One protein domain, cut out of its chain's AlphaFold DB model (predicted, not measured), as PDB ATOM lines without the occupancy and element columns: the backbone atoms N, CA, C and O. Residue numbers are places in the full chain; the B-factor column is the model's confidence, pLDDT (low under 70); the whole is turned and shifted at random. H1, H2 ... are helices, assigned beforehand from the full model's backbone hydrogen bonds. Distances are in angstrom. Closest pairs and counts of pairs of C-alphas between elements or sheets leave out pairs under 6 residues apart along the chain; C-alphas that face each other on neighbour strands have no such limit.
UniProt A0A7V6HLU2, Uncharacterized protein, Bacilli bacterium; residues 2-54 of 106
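Overview. This is residues 2 to 54 of the 106 residues of an uncharacterized protein of Bacilli bacterium (UniProt A0A7V6HLU2). Two short helices, H1 and H2, pack on each other at a steep angle to make a small body, and a longer helix, H3, leads away from the far end of H2 as an arm, making an L with it. Residues 34 to 41 and 43 to 54 of this arm and its ends stick out. The printed part has 53 residues with three named helices, H1, H2 and H3 in chain order, and no named strand; the class is all helix. The whole is loose, with a radius of gyration of the C-alphas of 14.1 A, and elongated, spanning 40 by 25 by 22 A.

Arrangement. H1, residues 7 to 15, touches H2, residues 22 to 32, with the C-alphas of Ala 13 and Thr 25 closest at 5.7 A. Their lines stand at a steep tilt of 66 degrees, and they run opposite ways. H2 and H3, residues 36 to 51, are close but not clearly touching: their closest C-alphas, those of Asn 32 and Asp 38, are 7.9 A apart. Their lines are about perpendicular, at 86 degrees. H1 and H3 are apart. In H1 and H2 every O i to N i+4 pair is within hydrogen-bond range; in H3, 11 of 12 are.

Along the chain. H1 begins at C-alpha 7 (391.436, 284.972, 175.515) and is 12.1 A long from first to last C-alpha. H2 measures 15.5 A and ends at C-alpha 32 (380.983, 277.087, 164.866). H3 measures 22.4 A and ends at C-alpha 51 (385.802, 298.828, 151.425).

Size, cuts and confidence. The two C-alphas farthest apart, those of Asp 21 and Ile 54, are 41.5 A apart. The printed part has no cut. The link from H1 to H2 is short and that from H2 to H3 is tight. The mean pLDDT of the printed part is 84.5, and residues 2 to 6 are under 70.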
ATOM      1  N   SER A   2     402.650 277.717 179.618       30.03
ATOM      2  CA  SER A   2     401.848 278.766 178.975       30.03
ATOM      3  C   SER A   2     400.977 278.094 177.916       30.03
ATOM      4  O   SER A   2     401.405 277.876 176.786       30.03
ATOM      5  N   LYS A   3     399.770 277.669 178.306       33.09
ATOM      6  CA  LYS A   3     398.695 277.522 177.325       33.09
ATOM      7  C   LYS A   3     398.455 278.936 176.823       33.09
ATOM      8  O   LYS A   3     398.114 279.787 177.640       33.09
ATOM      9  N   ALA A   4     398.633 279.189 175.532       41.38
ATOM     10  CA  ALA A   4     398.042 280.366 174.921       41.38
ATOM     11  C   ALA A   4     396.533 280.275 175.200       41.38
ATOM     12  O   ALA A   4     395.816 279.510 174.556       41.38
ATOM     13  N   GLN A   5     396.072 280.941 176.262       44.91
ATOM     14  CA  GLN A   5     394.659 281.198 176.456       44.91
ATOM     15  C   GLN A   5     394.276 281.980 175.213       44.91
ATOM     16  O   GLN A   5     394.749 283.094 175.016       44.91
ATOM     17  N   ASN A   6     393.489 281.371 174.334       53.69
ATOM     18  CA  ASN A   6     392.782 282.126 173.321       53.69
ATOM     19  C   ASN A   6     391.750 282.967 174.086       53.69
ATOM     20  O   ASN A   6     390.620 282.529 174.312       53.69
ATOM     21  N   THR A   7     392.211 284.097 174.632       71.62
ATOM     22  CA  THR A   7     391.436 284.972 175.515       71.62
ATOM     23  C   THR A   7     390.214 285.483 174.779       71.62
ATOM     24  O   THR A   7     389.145 285.509 175.364       71.62
ATOM     25  N   LEU A   8     390.324 285.700 173.465       88.50
ATOM     26  CA  LEU A   8     389.249 286.215 172.627       88.50
ATOM     27  C   LEU A   8     387.948 285.407 172.742       88.50
ATOM     28  O   LEU A   8     386.907 285.976 173.056       88.50
ATOM     29  N   LEU A   9     387.981 284.083 172.544       90.75
ATOM     30  CA  LEU A   9     386.762 283.267 172.669       90.75
ATOM     31  C   LEU A   9     386.240 283.233 174.107       90.75
ATOM     32  O   LEU A   9     385.033 283.163 174.317       90.75
ATOM     33  N   SER A  10     387.138 283.278 175.093       90.38
ATOM     34  CA  SER A  10     386.754 283.347 176.501       90.38
ATOM     35  C   SER A  10     386.116 284.689 176.862       90.38
ATOM     36  O   SER A  10     385.232 284.714 177.714       90.38
ATOM     37  N   ASP A  11     386.555 285.781 176.248       94.00
ATOM     38  CA  ASP A  11     386.063 287.133 176.496       94.00
ATOM     39  C   ASP A  11     384.717 287.339 175.804       94.00
ATOM     40  O   ASP A  11     383.768 287.786 176.445       94.00
ATOM     41  N   ILE A  12     384.583 286.876 174.554       93.00
ATOM     42  CA  ILE A  12     383.293 286.797 173.855       93.00
ATOM     43  C   ILE A  12     382.308 285.955 174.671       93.00
ATOM     44  O   ILE A  12     381.183 286.379 174.908       93.00
ATOM     45  N   ALA A  13     382.727 284.779 175.151       94.50
ATOM     46  CA  ALA A  13     381.857 283.904 175.928       94.50
ATOM     47  C   ALA A  13     381.354 284.557 177.227       94.50
ATOM     48  O   ALA A  13     380.205 284.335 177.598       94.50
ATOM     49  N   ARG A  14     382.180 285.372 177.901       94.06
ATOM     50  CA  ARG A  14     381.749 286.141 179.082       94.06
ATOM     51  C   ARG A  14     380.791 287.268 178.713       94.06
ATOM     52  O   ARG A  14     379.808 287.449 179.418       94.06
ATOM     53  N   ALA A  15     381.052 287.981 177.618       96.50
ATOM     54  CA  ALA A  15     380.215 289.089 177.157       96.50
ATOM     55  C   ALA A  15     378.813 288.652 176.694       96.50
ATOM     56  O   ALA A  15     377.895 289.463 176.681       96.50
ATOM     57  N   LEU A  16     378.644 287.383 176.306       95.88
ATOM     58  CA  LEU A  16     377.341 286.830 175.924       95.88
ATOM     59  C   LEU A  16     376.430 286.516 177.125       95.88
ATOM     60  O   LEU A  16     375.236 286.326 176.913       95.88
ATOM     61  N   GLU A  17     376.982 286.429 178.344       94.69
ATOM     62  CA  GLU A  17     376.245 286.195 179.604       94.69
ATOM     63  C   GLU A  17     375.220 285.044 179.542       94.69
ATOM     64  O   GLU A  17     374.133 285.090 180.120       94.69
ATOM     65  N   GLU A  18     375.558 283.977 178.819       95.62
ATOM     66  CA  GLU A  18     374.648 282.852 178.628       95.62
ATOM     67  C   GLU A  18     374.477 282.043 179.917       95.62
ATOM     68  O   GLU A  18     375.437 281.778 180.640       95.62
ATOM     69  N   ASN A  19     373.263 281.549 180.162       95.50
ATOM     70  CA  ASN A  19     372.966 280.681 181.302       95.50
ATOM     71  C   ASN A  19     373.399 279.217 181.058       95.50
ATOM     72  O   ASN A  19     372.602 278.284 181.167       95.50
ATOM     73  N   ILE A  20     374.655 279.019 180.656       95.94
ATOM     74  CA  ILE A  20     375.340 277.727 180.520       95.94
ATOM     75  C   ILE A  20     376.785 277.875 181.020       95.94
ATOM     76  O   ILE A  20     377.316 278.983 181.050       95.94
ATOM     77  N   ASP A  21     377.463 276.779 181.391       96.12
ATOM     78  CA  ASP A  21     378.871 276.891 181.810       96.12
ATOM     79  C   ASP A  21     379.724 277.533 180.702       96.12
ATOM     80  O   ASP A  21     379.724 277.069 179.557       96.12
ATOM     81  N   LEU A  22     380.578 278.489 181.085       94.06
ATOM     82  CA  LEU A  22     381.485 279.212 180.185       94.06
ATOM     83  C   LEU A  22     382.295 278.281 179.261       94.06
ATOM     84  O   LEU A  22     382.503 278.576 178.084       94.06
ATOM     85  N   LYS A  23     382.723 277.114 179.766       93.94
ATOM     86  CA  LYS A  23     383.464 276.109 178.978       93.94
ATOM     87  C   LYS A  23     382.659 275.589 177.781       93.94
ATOM     88  O   LYS A  23     383.244 275.277 176.745       93.94
ATOM     89  N   TYR A  24     381.337 275.469 177.917       95.69
ATOM     90  CA  TYR A  24     380.462 274.991 176.853       95.69
ATOM     91  C   TYR A  24     380.197 276.090 175.828       95.69
ATOM     92  O   TYR A  24     380.254 275.789 174.635       95.69
ATOM     93  N   THR A  25     380.042 277.348 176.254       95.62
ATOM     94  CA  THR A  25     380.000 278.499 175.338       95.62
ATOM     95  C   THR A  25     381.282 278.585 174.513       95.62
ATOM     96  O   THR A  25     381.213 278.594 173.287       95.62
ATOM     97  N   ILE A  26     382.459 278.534 175.149       94.00
ATOM     98  CA  ILE A  26     383.755 278.554 174.443       94.00
ATOM     99  C   ILE A  26     383.849 277.396 173.442       94.00
ATOM    100  O   ILE A  26     384.256 277.590 172.297       94.00
ATOM    101  N   LYS A  27     383.446 276.183 173.845       92.69
ATOM    102  CA  LYS A  27     383.486 275.002 172.973       92.69
ATOM    103  C   LYS A  27     382.542 275.133 171.776       92.69
ATOM    104  O   LYS A  27     382.917 274.731 170.678       92.69
ATOM    105  N   ARG A  28     381.340 275.681 171.971       93.19
ATOM    106  CA  ARG A  28     380.384 275.959 170.888       93.19
ATOM    107  C   ARG A  28     380.943 277.005 169.926       93.19
ATOM    108  O   ARG A  28     380.961 276.754 168.729       93.19
ATOM    109  N   LEU A  29     381.445 278.126 170.446       91.50
ATOM    110  CA  LEU A  29     382.050 279.188 169.635       91.50
ATOM    111  C   LEU A  29     383.239 278.670 168.822       91.50
ATOM    112  O   LEU A  29     383.334 278.949 167.636       91.50
ATOM    113  N   SER A  30     384.109 277.862 169.432       89.06
ATOM    114  CA  SER A  30     385.251 277.261 168.739       89.06
ATOM    115  C   SER A  30     384.841 276.305 167.619       89.06
ATOM    116  O   SER A  30     385.563 276.218 166.634       89.06
ATOM    117  N   ARG A  31     383.738 275.561 167.779       87.75
ATOM    118  CA  ARG A  31     383.232 274.649 166.742       87.75
ATOM    119  C   ARG A  31     382.632 275.433 165.589       87.75
ATOM    120  O   ARG A  31     383.092 275.292 164.469       87.75
ATOM    121  N   ASN A  32     381.682 276.314 165.889       86.12
ATOM    122  CA  ASN A  32     380.983 277.087 164.866       86.12
ATOM    123  C   ASN A  32     381.932 278.058 164.144       86.12
ATOM    124  O   ASN A  32     381.812 278.259 162.947       86.12
ATOM    125  N   GLY A  33     382.919 278.621 164.846       81.50
ATOM    126  CA  GLY A  33     383.937 279.482 164.241       81.50
ATOM    127  C   GLY A  33     384.943 278.749 163.345       81.50
ATOM    128  O   GLY A  33     385.701 279.409 162.646       81.50
ATOM    129  N   ALA A  34     384.972 277.413 163.367       79.50
ATOM    130  CA  ALA A  34     385.790 276.602 162.467       79.50
ATOM    131  C   ALA A  34     385.012 276.118 161.227       79.50
ATOM    132  O   ALA A  34     385.607 275.500 160.347       79.50
ATOM    133  N   GLU A  35     383.703 276.387 161.144       80.94
ATOM    134  CA  GLU A  35     382.867 275.992 160.009       80.94
ATOM    135  C   GLU A  35     383.125 276.911 158.799       80.94
ATOM    136  O   GLU A  35     382.920 278.126 158.840       80.94
ATOM    137  N   GLU A  36     383.579 276.325 157.688       71.56
ATOM    138  CA  GLU A  36     384.114 277.064 156.532       71.56
ATOM    139  C   GLU A  36     383.071 277.942 155.815       71.56
ATOM    140  O   GLU A  36     383.394 279.018 155.305       71.56
ATOM    141  N   ASN A  37     381.808 277.503 155.772       74.69
ATOM    142  CA  ASN A  37     380.743 278.243 155.089       74.69
ATOM    143  C   ASN A  37     380.435 279.578 155.780       74.69
ATOM    144  O   ASN A  37     380.295 280.599 155.101       74.69
ATOM    145  N   ASP A  38     380.404 279.590 157.113       74.00
ATOM    146  CA  ASP A  38     380.167 280.806 157.894       74.00
ATOM    147  C   ASP A  38     381.352 281.771 157.766       74.00
ATOM    148  O   ASP A  38     381.168 282.985 157.635       74.00
ATOM    149  N   LEU A  39     382.577 281.239 157.698       80.62
ATOM    150  CA  LEU A  39     383.791 282.040 157.537       80.62
ATOM    151  C   LEU A  39     383.815 282.825 156.220       80.62
ATOM    152  O   LEU A  39     384.230 283.984 156.222       80.62
ATOM    153  N   LYS A  40     383.329 282.255 155.109       85.75
ATOM    154  CA  LYS A  40     383.251 282.971 153.820       85.75
ATOM    155  C   LYS A  40     382.314 284.172 153.896       85.75
ATOM    156  O   LYS A  40     382.677 285.261 153.451       85.75
ATOM    157  N   GLN A  41     381.134 283.999 154.493       88.31
ATOM    158  CA  GLN A  41     380.173 285.092 154.637       88.31
ATOM    159  C   GLN A  41     380.685 286.170 155.597       88.31
ATOM    160  O   GLN A  41     380.579 287.359 155.298       88.31
ATOM    161  N   VAL A  42     381.276 285.773 156.729       87.81
ATOM    162  CA  VAL A  42     381.891 286.706 157.685       87.81
ATOM    163  C   VAL A  42     383.016 287.494 157.020       87.81
ATOM    164  O   VAL A  42     383.069 288.716 157.158       87.81
ATOM    165  N   HIS A  43     383.870 286.824 156.244       88.25
ATOM    166  CA  HIS A  43     384.940 287.474 155.495       88.25
ATOM    167  C   HIS A  43     384.389 288.480 154.480       88.25
ATOM    168  O   HIS A  43     384.838 289.624 154.440       88.25
ATOM    169  N   GLN A  44     383.363 288.107 153.714       91.25
ATOM    170  CA  GLN A  44     382.744 289.016 152.752       91.25
ATOM    171  C   GLN A  44     382.092 290.227 153.431       91.25
ATOM    172  O   GLN A  44     382.231 291.351 152.949       91.25
ATOM    173  N   ASN A  45     381.408 290.020 154.558       91.94
ATOM    174  CA  ASN A  45     380.816 291.105 155.338       91.94
ATOM    175  C   ASN A  45     381.895 292.066 155.844       91.94
ATOM    176  O   ASN A  45     381.756 293.275 155.682       91.94
ATOM    177  N   TYR A  46     382.992 291.528 156.381       91.50
ATOM    178  CA  TYR A  46     384.145 292.315 156.806       91.50
ATOM    179  C   TYR A  46     384.717 293.158 155.657       91.50
ATOM    180  O   TYR A  46     384.882 294.368 155.811       91.50
ATOM    181  N   LEU A  47     384.944 292.554 154.484       91.69
ATOM    182  CA  LEU A  47     385.432 293.275 153.305       91.69
ATOM    183  C   LEU A  47     384.463 294.371 152.854       91.69
ATOM    184  O   LEU A  47     384.898 295.468 152.516       91.69
ATOM    185  N   ASN A  48     383.155 294.104 152.872       93.25
ATOM    186  CA  ASN A  48     382.138 295.088 152.502       93.25
ATOM    187  C   ASN A  48     382.126 296.283 153.465       93.25
ATOM    188  O   ASN A  48     382.021 297.421 153.014       93.25
ATOM    189  N   THR A  49     382.273 296.043 154.771       91.50
ATOM    190  CA  THR A  49     382.403 297.112 155.771       91.50
ATOM    191  C   THR A  49     383.694 297.904 155.571       91.50
ATOM    192  O   THR A  49     383.679 299.131 155.617       91.50
ATOM    193  N   PHE A  50     384.805 297.220 155.305       86.50
ATOM    194  CA  PHE A  50     386.114 297.845 155.149       86.50
ATOM    195  C   PHE A  50     386.241 298.670 153.865       86.50
ATOM    196  O   PHE A  50     386.808 299.760 153.888       86.50
ATOM    197  N   LYS A  51     385.682 298.191 152.747       87.12
ATOM    198  CA  LYS A  51     385.802 298.828 151.425       87.12
ATOM    199  C   LYS A  51     385.348 300.289 151.420       87.12
ATOM    200  O   LYS A  51     385.903 301.090 150.679       87.12
ATOM    201  N   ILE A  52     384.375 300.637 152.262       85.75
ATOM    202  CA  ILE A  52     383.830 301.999 152.388       85.75
ATOM    203  C   ILE A  52     384.870 302.977 152.966       85.75
ATOM    204  O   ILE A  52     384.777 304.178 152.743       85.75
ATOM    205  N   SER A  53     385.871 302.477 153.694       84.19
ATOM    206  CA  SER A  53     386.916 303.290 154.330       84.19
ATOM    207  C   SER A  53     388.161 303.517 153.463       84.19
ATOM    208  O   SER A  53     389.070 304.229 153.887       84.19
ATOM    209  N   ILE A  54     388.224 302.924 152.266       86.06
ATOM    210  CA  ILE A  54     389.383 303.038 151.373       86.06
ATOM    211  C   ILE A  54     389.282 304.357 150.587       86.06
ATOM    212  O   ILE A  54     388.289 304.551 149.886       86.06
TER     213      ILE A  54